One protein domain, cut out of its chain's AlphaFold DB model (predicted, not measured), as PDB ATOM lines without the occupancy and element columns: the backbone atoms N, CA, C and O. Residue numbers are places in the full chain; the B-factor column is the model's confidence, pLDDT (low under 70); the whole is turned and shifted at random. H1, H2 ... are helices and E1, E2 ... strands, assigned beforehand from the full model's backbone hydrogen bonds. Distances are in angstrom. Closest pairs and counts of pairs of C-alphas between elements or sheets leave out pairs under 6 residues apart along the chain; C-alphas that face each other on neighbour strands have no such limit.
ATOM      1  N   GLY A 356     -40.679 -51.135 -31.434       64.19
ATOM      2  CA  GLY A 356     -41.978 -51.161 -30.739       64.19
ATOM      3  C   GLY A 356     -41.915 -51.763 -29.325       64.19
ATOM      4  O   GLY A 356     -42.693 -51.386 -28.448       64.19
ATOM      5  N   SER A 357     -40.937 -52.637 -29.063       77.31
ATOM      6  CA  SER A 357     -40.716 -53.236 -27.745       77.31
ATOM      7  C   SER A 357     -40.262 -52.200 -26.709       77.31
ATOM      8  O   SER A 357     -40.741 -52.218 -25.578       77.31
ATOM      9  N   ALA A 358     -39.434 -51.223 -27.098       79.31
ATOM     10  CA  ALA A 358     -38.919 -50.194 -26.187       79.31
ATOM     11  C   ALA A 358     -40.013 -49.230 -25.679       79.31
ATOM     12  O   ALA A 358     -39.992 -48.810 -24.518       79.31
ATOM     13  N   ALA A 359     -41.005 -48.912 -26.519       78.62
ATOM     14  CA  ALA A 359     -42.166 -48.116 -26.113       78.62
ATOM     15  C   ALA A 359     -43.051 -48.879 -25.106       78.62
ATOM     16  O   ALA A 359     -43.457 -48.320 -24.083       78.62
ATOM     17  N   SER A 360     -43.285 -50.173 -25.359       90.31
ATOM     18  CA  SER A 360     -43.989 -51.073 -24.437       90.31
ATOM     19  C   SER A 360     -43.252 -51.187 -23.095       90.31
ATOM     20  O   SER A 360     -43.840 -50.930 -22.044       90.31
ATOM     21  N   ALA A 361     -41.940 -51.447 -23.131       93.31
ATOM     22  CA  ALA A 361     -41.064 -51.530 -21.963       93.31
ATOM     23  C   ALA A 361     -41.153 -50.288 -21.067       93.31
ATOM     24  O   ALA A 361     -41.372 -50.407 -19.862       93.31
ATOM     25  N   MET A 362     -41.064 -49.086 -21.653       94.31
ATOM     26  CA  MET A 362     -41.197 -47.842 -20.892       94.31
ATOM     27  C   MET A 362     -42.580 -47.724 -20.230       94.31
ATOM     28  O   MET A 362     -42.653 -47.323 -19.067       94.31
ATOM     29  N   LYS A 363     -43.672 -48.070 -20.928       94.19
ATOM     30  CA  LYS A 363     -45.029 -48.032 -20.353       94.19
ATOM     31  C   LYS A 363     -45.147 -48.994 -19.164       94.19
ATOM     32  O   LYS A 363     -45.656 -48.591 -18.119       94.19
ATOM     33  N   LYS A 364     -44.612 -50.216 -19.287       95.88
ATOM     34  CA  LYS A 364     -44.590 -51.218 -18.208       95.88
ATOM     35  C   LYS A 364     -43.771 -50.762 -17.001       95.88
ATOM     36  O   LYS A 364     -44.298 -50.722 -15.892       95.88
ATOM     37  N   ALA A 365     -42.534 -50.316 -17.222       96.25
ATOM     38  CA  ALA A 365     -41.665 -49.791 -16.167       96.25
ATOM     39  C   ALA A 365     -42.296 -48.598 -15.429       96.25
ATOM     40  O   ALA A 365     -42.206 -48.501 -14.209       96.25
ATOM     41  N   THR A 366     -42.965 -47.700 -16.160       94.88
ATOM     42  CA  THR A 366     -43.640 -46.527 -15.578       94.88
ATOM     43  C   THR A 366     -44.827 -46.927 -14.701       94.88
ATOM     44  O   THR A 366     -45.037 -46.309 -13.659       94.88
ATOM     45  N   LEU A 367     -45.588 -47.957 -15.084       95.69
ATOM     46  CA  LEU A 367     -46.717 -48.455 -14.292       95.69
ATOM     47  C   LEU A 367     -46.244 -49.180 -13.022       95.69
ATOM     48  O   LEU A 367     -46.718 -48.840 -11.943       95.69
ATOM     49  N   LEU A 368     -45.243 -50.061 -13.120       96.44
ATOM     50  CA  LEU A 368     -44.634 -50.730 -11.961       96.44
ATOM     51  C   LEU A 368     -44.026 -49.731 -10.956       96.44
ATOM     52  O   LEU A 368     -44.312 -49.795  -9.762       96.44
ATOM     53  N   LEU A 369     -43.247 -48.750 -11.433       95.56
ATOM     54  CA  LEU A 369     -42.676 -47.700 -10.576       95.56
ATOM     55  C   LEU A 369     -43.753 -46.778  -9.977       95.56
ATOM     56  O   LEU A 369     -43.566 -46.257  -8.877       95.56
ATOM     57  N   THR A 370     -44.878 -46.574 -10.673       93.81
ATOM     58  CA  THR A 370     -46.036 -45.847 -10.125       93.81
ATOM     59  C   THR A 370     -46.710 -46.642  -9.009       93.81
ATOM     60  O   THR A 370     -46.936 -46.068  -7.949       93.81
ATOM     61  N   HIS A 371     -46.963 -47.940  -9.209       94.50
ATOM     62  CA  HIS A 371     -47.579 -48.828  -8.214       94.50
ATOM     63  C   HIS A 371     -46.754 -48.905  -6.926       94.50
ATOM     64  O   HIS A 371     -47.250 -48.606  -5.840       94.50
ATOM     65  N   LEU A 372     -45.452 -49.177  -7.070       94.31
ATOM     66  CA  LEU A 372     -44.488 -49.173  -5.971       94.31
ATOM     67  C   LEU A 372     -44.529 -47.838  -5.207       94.31
ATOM     68  O   LEU A 372     -44.591 -47.814  -3.978       94.31
ATOM     69  N   LYS A 373     -44.576 -46.708  -5.927       92.00
ATOM     70  CA  LYS A 373     -44.681 -45.372  -5.327       92.00
ATOM     71  C   LYS A 373     -46.001 -45.143  -4.581       92.00
ATOM     72  O   LYS A 373     -45.970 -44.514  -3.524       92.00
ATOM     73  N   THR A 374     -47.142 -45.579  -5.119       90.31
ATOM     74  CA  THR A 374     -48.460 -45.364  -4.493       90.31
ATOM     75  C   THR A 374     -48.636 -46.190  -3.228       90.31
ATOM     76  O   THR A 374     -49.122 -45.662  -2.233       90.31
ATOM     77  N   CYS A 375     -48.175 -47.441  -3.222       90.69
ATOM     78  CA  CYS A 375     -48.245 -48.299  -2.044       90.69
ATOM     79  C   CYS A 375     -47.311 -47.799  -0.926       90.69
ATOM     80  O   CYS A 375     -47.758 -47.614   0.202       90.69
ATOM     81  N   LEU A 376     -46.048 -47.475  -1.239       87.06
ATOM     82  CA  LEU A 376     -45.057 -47.036  -0.240       87.06
ATOM     83  C   LEU A 376     -45.336 -45.656   0.384       87.06
ATOM     84  O   LEU A 376     -44.904 -45.389   1.502       87.06
ATOM     85  N   LEU A 377     -46.021 -44.753  -0.326       82.25
ATOM     86  CA  LEU A 377     -46.470 -43.468   0.239       82.25
ATOM     87  C   LEU A 377     -47.821 -43.576   0.967       82.25
ATOM     88  O   LEU A 377     -48.212 -42.636   1.671       82.25
ATOM     89  N   GLY A 378     -48.531 -44.691   0.769       71.25
ATOM     90  CA  GLY A 378     -49.954 -44.842   1.042       71.25
ATOM     91  C   GLY A 378     -50.825 -43.865   0.241       71.25
ATOM     92  O   GLY A 378     -50.348 -42.955  -0.445       71.25
ATOM     93  N   GLU A 379     -52.143 -43.974   0.408       57.78
ATOM     94  CA  GLU A 379     -53.093 -42.958  -0.054       57.78
ATOM     95  C   GLU A 379     -53.052 -41.688   0.822       57.78
ATOM     96  O   GLU A 379     -54.065 -41.237   1.358       57.78
ATOM     97  N   LEU A 389     -40.092 -38.457   0.549       47.38
ATOM     98  CA  LEU A 389     -39.275 -39.638   0.261       47.38
ATOM     99  C   LEU A 389     -38.368 -39.307  -0.934       47.38
ATOM    100  O   LEU A 389     -38.899 -38.880  -1.968       47.38
ATOM    101  N   PRO A 390     -37.033 -39.455  -0.819       50.41
ATOM    102  CA  PRO A 390     -36.086 -38.970  -1.820       50.41
ATOM    103  C   PRO A 390     -36.148 -39.806  -3.107       50.41
ATOM    104  O   PRO A 390     -35.338 -40.695  -3.347       50.41
ATOM    105  N   ALA A 391     -37.151 -39.499  -3.934       65.19
ATOM    106  CA  ALA A 391     -37.377 -39.974  -5.296       65.19
ATOM    107  C   ALA A 391     -37.253 -41.499  -5.508       65.19
ATOM    108  O   ALA A 391     -36.730 -41.926  -6.533       65.19
ATOM    109  N   LEU A 392     -37.756 -42.313  -4.566       80.31
ATOM    110  CA  LEU A 392     -37.704 -43.793  -4.552       80.31
ATOM    111  C   LEU A 392     -36.294 -44.413  -4.467       80.31
ATOM    112  O   LEU A 392     -36.130 -45.449  -3.830       80.31
ATOM    113  N   GLY A 393     -35.281 -43.793  -5.069       92.88
ATOM    114  CA  GLY A 393     -33.950 -44.364  -5.286       92.88
ATOM    115  C   GLY A 393     -33.836 -45.199  -6.570       92.88
ATOM    116  O   GLY A 393     -32.774 -45.756  -6.823       92.88
ATOM    117  N   ILE A 394     -34.903 -45.304  -7.378       95.94
ATOM    118  CA  ILE A 394     -34.983 -46.164  -8.575       95.94
ATOM    119  C   ILE A 394     -35.686 -45.414  -9.714       95.94
ATOM    120  O   ILE A 394     -36.732 -44.800  -9.502       95.94
ATOM    121  N   TYR A 395     -35.151 -45.500 -10.935       95.75
ATOM    122  CA  TYR A 395     -35.802 -44.987 -12.146       95.75
ATOM    123  C   TYR A 395     -35.566 -45.886 -13.369       95.75
ATOM    124  O   TYR A 395     -34.603 -46.646 -13.426       95.75
ATOM    125  N   TRP A 396     -36.428 -45.781 -14.384       96.88
ATOM    126  CA  TRP A 396     -36.228 -46.451 -15.674       96.88
ATOM    127  C   TRP A 396     -35.345 -45.613 -16.607       96.88
ATOM    128  O   TRP A 396     -35.718 -44.505 -17.006       96.88
ATOM    129  N   SER A 397     -34.186 -46.143 -16.995       95.62
ATOM    130  CA  SER A 397     -33.307 -45.517 -17.982       95.62
ATOM    131  C   SER A 397     -33.732 -45.917 -19.394       95.62
ATOM    132  O   SER A 397     -33.478 -47.039 -19.826       95.62
ATOM    133  N   LYS A 398     -34.349 -44.986 -20.138       92.44
ATOM    134  CA  LYS A 398     -34.794 -45.231 -21.525       92.44
ATOM    135  C   LYS A 398     -33.643 -45.617 -22.459       92.44
ATOM    136  O   LYS A 398     -33.819 -46.474 -23.311       92.44
ATOM    137  N   THR A 399     -32.486 -44.971 -22.309       92.44
ATOM    138  CA  THR A 399     -31.320 -45.143 -23.194       92.44
ATOM    139  C   THR A 399     -30.630 -46.491 -23.002       92.44
ATOM    140  O   THR A 399     -30.000 -46.990 -23.924       92.44
ATOM    141  N   LEU A 400     -30.732 -47.065 -21.799       93.75
ATOM    142  CA  LEU A 400     -30.065 -48.314 -21.417       93.75
ATOM    143  C   LEU A 400     -31.063 -49.459 -21.165       93.75
ATOM    144  O   LEU A 400     -30.660 -50.488 -20.637       93.75
ATOM    145  N   SER A 401     -32.350 -49.243 -21.472       95.94
ATOM    146  CA  SER A 401     -33.489 -50.149 -21.239       95.94
ATOM    147  C   SER A 401     -33.427 -50.928 -19.920       95.94
ATOM    148  O   SER A 401     -33.614 -52.142 -19.897       95.94
ATOM    149  N   ARG A 402     -33.128 -50.233 -18.815       97.31
ATOM    150  CA  ARG A 402     -32.862 -50.862 -17.513       97.31
ATOM    151  C   ARG A 402     -33.357 -50.037 -16.336       97.31
ATOM    152  O   ARG A 402     -33.323 -48.801 -16.382       97.31
ATOM    153  N   PHE A 403     -33.722 -50.705 -15.248       97.75
ATOM    154  CA  PHE A 403     -33.883 -50.040 -13.959       97.75
ATOM    155  C   PHE A 403     -32.510 -49.588 -13.460       97.75
ATOM    156  O   PHE A 403     -31.525 -50.317 -13.546       97.75
ATOM    157  N   THR A 404     -32.411 -48.343 -13.009       96.88
ATOM    158  CA  THR A 404     -31.174 -47.758 -12.484       96.88
ATOM    159  C   THR A 404     -31.420 -47.247 -11.079       96.88
ATOM    160  O   THR A 404     -32.345 -46.467 -10.846       96.88
ATOM    161  N   VAL A 405     -30.575 -47.693 -10.158       97.00
ATOM    162  CA  VAL A 405     -30.579 -47.250  -8.768       97.00
ATOM    163  C   VAL A 405     -29.741 -45.976  -8.645       97.00
ATOM    164  O   VAL A 405     -28.623 -45.920  -9.160       97.00
ATOM    165  N   GLN A 406     -30.260 -44.951  -7.967       95.81
ATOM    166  CA  GLN A 406     -29.556 -43.685  -7.747       95.81
ATOM    167  C   GLN A 406     -30.003 -42.988  -6.454       95.81
ATOM    168  O   GLN A 406     -31.183 -42.680  -6.293       95.81
ATOM    169  N   PHE A 407     -29.045 -42.600  -5.610       95.06
ATOM    170  CA  PHE A 407     -29.251 -41.650  -4.509       95.06
ATOM    171  C   PHE A 407     -28.427 -40.379  -4.706       95.06
ATOM    172  O   PHE A 407     -27.330 -40.411  -5.262       95.06
ATOM    173  N   THR A 408     -28.916 -39.254  -4.182       93.31
ATOM    174  CA  THR A 408     -28.148 -38.005  -4.097       93.31
ATOM    175  C   THR A 408     -28.061 -37.573  -2.634       93.31
ATOM    176  O   THR A 408     -29.042 -37.119  -2.054       93.31
ATOM    177  N   VAL A 409     -26.874 -37.720  -2.042       92.94
ATOM    178  CA  VAL A 409     -26.578 -37.477  -0.621       92.94
ATOM    179  C   VAL A 409     -25.470 -36.428  -0.534       92.94
ATOM    180  O   VAL A 409     -24.454 -36.540  -1.214       92.94
ATOM    181  N   GLN A 410     -25.666 -35.375   0.269       92.31
ATOM    182  CA  GLN A 410     -24.684 -34.288   0.456       92.31
ATOM    183  C   GLN A 410     -24.134 -33.696  -0.869       92.31
ATOM    184  O   GLN A 410     -22.948 -33.400  -0.996       92.31
ATOM    185  N   LYS A 411     -25.004 -33.515  -1.877       92.44
ATOM    186  CA  LYS A 411     -24.680 -33.068  -3.256       92.44
ATOM    187  C   LYS A 411     -23.835 -34.045  -4.099       92.44
ATOM    188  O   LYS A 411     -23.619 -33.760  -5.275       92.44
ATOM    189  N   ARG A 412     -23.392 -35.183  -3.556       95.12
ATOM    190  CA  ARG A 412     -22.813 -36.294  -4.329       95.12
ATOM    191  C   ARG A 412     -23.931 -37.214  -4.812       95.12
ATOM    192  O   ARG A 412     -24.945 -37.359  -4.133       95.12
ATOM    193  N   THR A 413     -23.749 -37.830  -5.974       95.19
ATOM    194  CA  THR A 413     -24.698 -38.804  -6.521       95.19
ATOM    195  C   THR A 413     -24.029 -40.164  -6.592       95.19
ATOM    196  O   THR A 413     -22.970 -40.297  -7.199       95.19
ATOM    197  N   TYR A 414     -24.665 -41.146  -5.969       96.06
ATOM    198  CA  TYR A 414     -24.237 -42.536  -5.916       96.06
ATOM    199  C   TYR A 414     -25.184 -43.355  -6.788       96.06
ATOM    200  O   TYR A 414     -26.403 -43.182  -6.714       96.06
ATOM    201  N   TYR A 415     -24.621 -44.223  -7.621       95.94
ATOM    202  CA  TYR A 415     -25.357 -45.075  -8.548       95.94
ATOM    203  C   TYR A 415     -25.154 -46.532  -8.147       95.94
ATOM    204  O   TYR A 415     -24.026 -46.937  -7.877       95.94
ATOM    205  N   GLY A 416     -26.234 -47.309  -8.120       95.00
ATOM    206  CA  GLY A 416     -26.140 -48.761  -7.988       95.00
ATOM    207  C   GLY A 416     -25.918 -49.428  -9.345       95.00
ATOM    208  O   GLY A 416     -25.897 -48.771 -10.394       95.00
ATOM    209  N   LYS A 417     -25.807 -50.759  -9.334       95.19
ATOM    210  CA  LYS A 417     -25.851 -51.563 -10.562       95.19
ATOM    211  C   LYS A 417     -27.192 -51.316 -11.280       95.19
ATOM    212  O   LYS A 417     -28.199 -50.944 -10.677       95.19
ATOM    213  N   GLY A 418     -27.179 -51.412 -12.608       95.75
ATOM    214  CA  GLY A 418     -28.375 -51.224 -13.428       95.75
ATOM    215  C   GLY A 418     -28.945 -52.568 -13.855       95.75
ATOM    216  O   GLY A 418     -28.250 -53.312 -14.543       95.75
ATOM    217  N   VAL A 419     -30.191 -52.857 -13.484       98.06
ATOM    218  CA  VAL A 419     -30.849 -54.142 -13.750       98.06
ATOM    219  C   VAL A 419     -31.570 -54.096 -15.093       98.06
ATOM    220  O   VAL A 419     -32.586 -53.410 -15.253       98.06
ATOM    221  N   VAL A 420     -31.011 -54.806 -16.072       97.75
ATOM    222  CA  VAL A 420     -31.634 -55.040 -17.380       97.75
ATOM    223  C   VAL A 420     -32.637 -56.192 -17.221       97.75
ATOM    224  O   VAL A 420     -32.244 -57.235 -16.702       97.75
ATOM    225  N   PRO A 421     -33.907 -56.045 -17.632       97.62
ATOM    226  CA  PRO A 421     -34.847 -57.158 -17.663       97.62
ATOM    227  C   PRO A 421     -34.509 -58.116 -18.811       97.62
ATOM    228  O   PRO A 421     -34.249 -57.677 -19.930       97.62
ATOM    229  N   GLU A 422     -34.583 -59.422 -18.555       96.50
ATOM    230  CA  GLU A 422     -34.377 -60.477 -19.567       96.50
ATOM    231  C   GLU A 422     -35.362 -60.371 -20.744       96.50
ATOM    232  O   GLU A 422     -35.059 -60.750 -21.872       96.50
ATOM    233  N   GLY A 423     -36.556 -59.835 -20.482       95.62
ATOM    234  CA  GLY A 423     -37.588 -59.615 -21.482       95.62
ATOM    235  C   GLY A 423     -38.656 -58.640 -20.999       95.62
ATOM    236  O   GLY A 423     -38.774 -58.334 -19.816       95.62
ATOM    237  N   TYR A 424     -39.469 -58.154 -21.936       96.25
ATOM    238  CA  TYR A 424     -40.478 -57.123 -21.676       96.25
ATOM    239  C   TYR A 424     -41.889 -57.696 -21.431       96.25
ATOM    240  O   TYR A 424     -42.898 -57.043 -21.729       96.25
ATOM    241  N   THR A 425     -41.990 -58.915 -20.888       96.19
ATOM    242  CA  THR A 425     -43.229 -59.426 -20.266       96.19
ATOM    243  C   THR A 425     -43.532 -58.632 -18.986       96.19
ATOM    244  O   THR A 425     -42.784 -57.725 -18.630       96.19
ATOM    245  N   TRP A 426     -44.683 -58.835 -18.342       96.69
ATOM    246  CA  TRP A 426     -44.948 -58.114 -17.083       96.69
ATOM    247  C   TRP A 426     -44.113 -58.672 -15.930       96.69
ATOM    248  O   TRP A 426     -43.557 -57.902 -15.155       96.69
ATOM    249  N   ASP A 427     -43.952 -59.988 -15.912       96.81
ATOM    250  CA  ASP A 427     -43.258 -60.766 -14.891       96.81
ATOM    251  C   ASP A 427     -41.766 -60.429 -14.902       96.81
ATOM    252  O   ASP A 427     -41.282 -59.812 -13.964       96.81
ATOM    253  N   LYS A 428     -41.073 -60.600 -16.037       97.50
ATOM    254  CA  LYS A 428     -39.644 -60.245 -16.163       97.50
ATOM    255  C   LYS A 428     -39.347 -58.756 -15.921       97.50
ATOM    256  O   LYS A 428     -38.228 -58.406 -15.547       97.50
ATOM    257  N   MET A 429     -40.337 -57.873 -16.082       97.88
ATOM    258  CA  MET A 429     -40.234 -56.457 -15.698       97.88
ATOM    259  C   MET A 429     -40.443 -56.223 -14.191       97.88
ATOM    260  O   MET A 429     -39.842 -55.295 -13.650       97.88
ATOM    261  N   ARG A 430     -41.269 -57.034 -13.516       97.62
ATOM    262  CA  ARG A 430     -41.422 -57.058 -12.052       97.62
ATOM    263  C   ARG A 430     -40.182 -57.666 -11.397       97.62
ATOM    264  O   ARG A 430     -39.632 -57.047 -10.498       97.62
ATOM    265  N   ASP A 431     -39.698 -58.799 -11.896       97.75
ATOM    266  CA  ASP A 431     -38.527 -59.519 -11.382       97.75
ATOM    267  C   ASP A 431     -37.269 -58.628 -11.438       97.75
ATOM    268  O   ASP A 431     -36.558 -58.450 -10.449       97.75
ATOM    269  N   ALA A 432     -37.054 -57.938 -12.565       98.06
ATOM    270  CA  ALA A 432     -35.981 -56.950 -12.701       98.06
ATOM    271  C   ALA A 432     -36.154 -55.714 -11.792       98.06
ATOM    272  O   ALA A 432     -35.165 -55.060 -11.453       98.06
ATOM    273  N   LEU A 433     -37.385 -55.377 -11.389       97.88
ATOM    274  CA  LEU A 433     -37.637 -54.317 -10.413       97.88
ATOM    275  C   LEU A 433     -37.444 -54.803  -8.969       97.88
ATOM    276  O   LEU A 433     -36.934 -54.029  -8.167       97.88
ATOM    277  N   LEU A 434     -37.762 -56.062  -8.643       97.94
ATOM    278  CA  LEU A 434     -37.459 -56.689  -7.348       97.94
ATOM    279  C   LEU A 434     -35.946 -56.660  -7.075       97.94
ATOM    280  O   LEU A 434     -35.511 -56.114  -6.062       97.94
ATOM    281  N   ILE A 435     -35.133 -57.105  -8.040       98.06
ATOM    282  CA  ILE A 435     -33.662 -57.042  -7.960       98.06
ATOM    283  C   ILE A 435     -33.174 -55.582  -7.836       98.06
ATOM    284  O   ILE A 435     -32.237 -55.286  -7.091       98.06
ATOM    285  N   ALA A 436     -33.813 -54.630  -8.527       97.62
ATOM    286  CA  ALA A 436     -33.469 -53.211  -8.408       97.62
ATOM    287  C   ALA A 436     -33.885 -52.599  -7.053       97.62
ATOM    288  O   ALA A 436     -33.224 -51.675  -6.582       97.62
ATOM    289  N   VAL A 437     -34.948 -53.102  -6.416       97.38
ATOM    290  CA  VAL A 437     -35.361 -52.743  -5.049       97.38
ATOM    291  C   VAL A 437     -34.349 -53.259  -4.029       97.38
ATOM    292  O   VAL A 437     -33.934 -52.494  -3.157       97.38
ATOM    293  N   GLU A 438     -33.882 -54.497  -4.181       97.38
ATOM    294  CA  GLU A 438     -32.845 -55.080  -3.327       97.38
ATOM    295  C   GLU A 438     -31.527 -54.292  -3.419       97.38
ATOM    296  O   GLU A 438     -31.044 -53.772  -2.412       97.38
ATOM    297  N   GLN A 439     -31.003 -54.079  -4.632       97.31
ATOM    298  CA  GLN A 439     -29.786 -53.285  -4.865       97.31
ATOM    299  C   GLN A 439     -29.922 -51.838  -4.366       97.31
ATOM    300  O   GLN A 439     -28.953 -51.225  -3.912       97.31
ATOM    301  N   ARG A 440     -31.135 -51.277  -4.409       96.19
ATOM    302  CA  ARG A 440     -31.446 -49.963  -3.835       96.19
ATOM    303  C   ARG A 440     -31.468 -49.977  -2.308       96.19
ATOM    304  O   ARG A 440     -31.114 -48.965  -1.710       96.19
ATOM    305  N   ASN A 441     -31.855 -51.074  -1.667       96.62
ATOM    306  CA  ASN A 441     -31.781 -51.219  -0.214       96.62
ATOM    307  C   ASN A 441     -30.332 -51.425   0.254       96.62
ATOM    308  O   ASN A 441     -29.903 -50.719   1.161       96.62
ATOM    309  N   GLN A 442     -29.554 -52.267  -0.432       96.88
ATOM    310  CA  GLN A 442     -28.112 -52.440  -0.193       96.88
ATOM    311  C   GLN A 442     -27.346 -51.106  -0.338       96.88
ATOM    312  O   GLN A 442     -26.519 -50.752   0.503       96.88
ATOM    313  N   LEU A 443     -27.653 -50.306  -1.373       95.94
ATOM    314  CA  LEU A 443     -27.047 -48.978  -1.542       95.94
ATOM    315  C   LEU A 443     -27.560 -47.948  -0.519       95.94
ATOM    316  O   LEU A 443     -26.815 -47.055  -0.131       95.94
ATOM    317  N   ALA A 444     -28.817 -48.040  -0.073       95.12
ATOM    318  CA  ALA A 444     -29.321 -47.182   1.001       95.12
ATOM    319  C   ALA A 444     -28.560 -47.443   2.310       95.12
ATOM    320  O   ALA A 444     -28.139 -46.500   2.976       95.12
ATOM    321  N   GLU A 445     -28.337 -48.717   2.628       95.81
ATOM    322  CA  GLU A 445     -27.613 -49.191   3.805       95.81
ATOM    323  C   GLU A 445     -26.152 -48.725   3.817       95.81
ATOM    324  O   GLU A 445     -25.733 -48.070   4.769       95.81
ATOM    325  N   SER A 446     -25.407 -48.921   2.722       96.75
ATOM    326  CA  SER A 446     -24.016 -48.439   2.614       96.75
ATOM    327  C   SER A 446     -23.878 -46.909   2.678       96.75
ATOM    328  O   SER A 446     -22.818 -46.388   3.029       96.75
ATOM    329  N   LEU A 447     -24.957 -46.171   2.397       95.50
ATOM    330  CA  LEU A 447     -25.039 -44.713   2.524       95.50
ATOM    331  C   LEU A 447     -25.657 -44.243   3.855       95.50
ATOM    332  O   LEU A 447     -25.877 -43.041   4.020       95.50
ATOM    333  N   ASN A 448     -25.927 -45.154   4.798       95.19
ATOM    334  CA  ASN A 448     -26.590 -44.893   6.084       95.19
ATOM    335  C   ASN A 448     -27.956 -44.177   5.940       95.19
ATOM    336  O   ASN A 448     -28.333 -43.329   6.751       95.19
ATOM    337  N   ILE A 449     -28.710 -44.506   4.888       92.06
ATOM    338  CA  ILE A 449     -30.060 -43.995   4.630       92.06
ATOM    339  C   ILE A 449     -31.076 -44.976   5.249       92.06
ATOM    340  O   ILE A 449     -31.303 -46.041   4.678       92.06
ATOM    341  N   PRO A 450     -31.780 -44.632   6.348       87.44
ATOM    342  CA  PRO A 450     -32.666 -45.564   7.066       87.44
ATOM    343  C   PRO A 450     -33.967 -45.917   6.319       87.44
ATOM    344  O   PRO A 450     -34.803 -46.662   6.823       87.44
ATOM    345  N   SER A 451     -34.174 -45.386   5.112       85.00
ATOM    346  CA  SER A 451     -35.271 -45.806   4.242       85.00
ATOM    347  C   SER A 451     -34.886 -47.103   3.541       85.00
ATOM    348  O   SER A 451     -34.149 -47.062   2.560       85.00
ATOM    349  N   ARG A 452     -35.457 -48.229   3.973       90.25
ATOM    350  CA  ARG A 452     -35.617 -49.438   3.145       90.25
ATOM    351  C   ARG A 452     -36.955 -49.366   2.388       90.25
ATOM    352  O   ARG A 452     -37.865 -48.658   2.821       90.25
ATOM    353  N   LEU A 453     -37.062 -50.040   1.244       93.94
ATOM    354  CA  LEU A 453     -38.342 -50.310   0.577       93.94
ATOM    355  C   LEU A 453     -38.737 -51.761   0.830       93.94
ATOM    356  O   LEU A 453     -37.872 -52.635   0.769       93.94
ATOM    357  N   ASP A 454     -40.025 -52.008   1.035       94.62
ATOM    358  CA  ASP A 454     -40.574 -53.358   0.963       94.62
ATOM    359  C   ASP A 454     -40.690 -53.806  -0.507       94.62
ATOM    360  O   ASP A 454     -41.103 -53.034  -1.378       94.62
ATOM    361  N   ALA A 455     -40.287 -55.048  -0.764       93.62
ATOM    362  CA  ALA A 455     -40.335 -55.703  -2.063       93.62
ATOM    363  C   ALA A 455     -41.689 -56.392  -2.314       93.62
ATOM    364  O   ALA A 455     -42.172 -56.347  -3.445       93.62
ATOM    365  N   ALA A 456     -42.340 -56.926  -1.269       95.50
ATOM    366  CA  ALA A 456     -43.610 -57.663  -1.364       95.50
ATOM    367  C   ALA A 456     -44.772 -56.793  -1.886       95.50
ATOM    368  O   ALA A 456     -45.744 -57.273  -2.471       95.50
ATOM    369  N   VAL A 457     -44.631 -55.468  -1.775       94.75
ATOM    370  CA  VAL A 457     -45.470 -54.470  -2.455       94.75
ATOM    371  C   VAL A 457     -45.639 -54.759  -3.955       94.75
ATOM    372  O   VAL A 457     -46.708 -54.488  -4.506       94.75
ATOM    373  N   LEU A 458     -44.628 -55.309  -4.635       95.75
ATOM    374  CA  LEU A 458     -44.689 -55.610  -6.069       95.75
ATOM    375  C   LEU A 458     -45.516 -56.857  -6.406       95.75
ATOM    376  O   LEU A 458     -45.992 -56.961  -7.535       95.75
ATOM    377  N   ASP A 459     -45.763 -57.751  -5.450       95.75
ATOM    378  CA  ASP A 459     -46.600 -58.938  -5.661       95.75
ATOM    379  C   ASP A 459     -48.093 -58.580  -5.698       95.75
ATOM    380  O   ASP A 459     -48.890 -59.251  -6.349       95.75
TER     381      ASP A 459
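What this domain is: This is residues 356 to 379 and 389 to 459 of the 698 residues of an uncharacterized protein of Vitrella brassicaformis (strain CCMP3155) (UniProt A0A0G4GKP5). A small, twisted three-stranded sheet has one long helix, H2, packed along E2 and E3, while a second, H1, passes edge strand E1 with its residues 361 to 369 and runs on beyond the sheet, crossing the start of H2 steeply. The 95 printed residues include H1 E1 E2 E3 H2, in that order; the class is mixed, the sheet antiparallel, E1 - E2 - E3. It is compact, radius of gyration of the C-alphas 12.9 A, spanning 39 by 30 by 18 A.

How they stand to each other: E1, residues 394 to 397, E2, 402 to 409, and E3, 412 to 419, form a meander, each strand the antiparallel neighbour of the one before. Within hydrogen-bond range are N 395 and O 404, 3.0 A, and N 407 and O 414, 2.9 A. H2, residues 426 to 446, is on the sheet; C-alphas 405 and 440 are closest to E2, 5.7 A. H1, residues 356 to 377, lies over E1, closest C-alphas 365 and 396, 6.4 A. H1 and H2 touch at a steep tilt of 52 degrees, closest C-alphas 365 and 429, 6.8 A. In H1 and H2 every O i to N i+4 pair is within hydrogen-bond range.

Where its parts are: H1 begins at C-alpha 356 (-41.978, -51.161, -30.739), 32.2 A long; H2, 30.3 A, ends at C-alpha 446 (-24.016, -48.439, 2.614). E1 spans 9.6 A, E2 22.4 A, E3 21.7 A.

The domain as a whole: C-alphas 356 and 448, the farthest apart, are 40.4 A apart. Residues 380 to 388 are not printed; C-alphas 379 and 389 are 14.2 A apart. Of the links printed whole, none is long. Residues 356, 379 and 389 to 391 have pLDDT under 70.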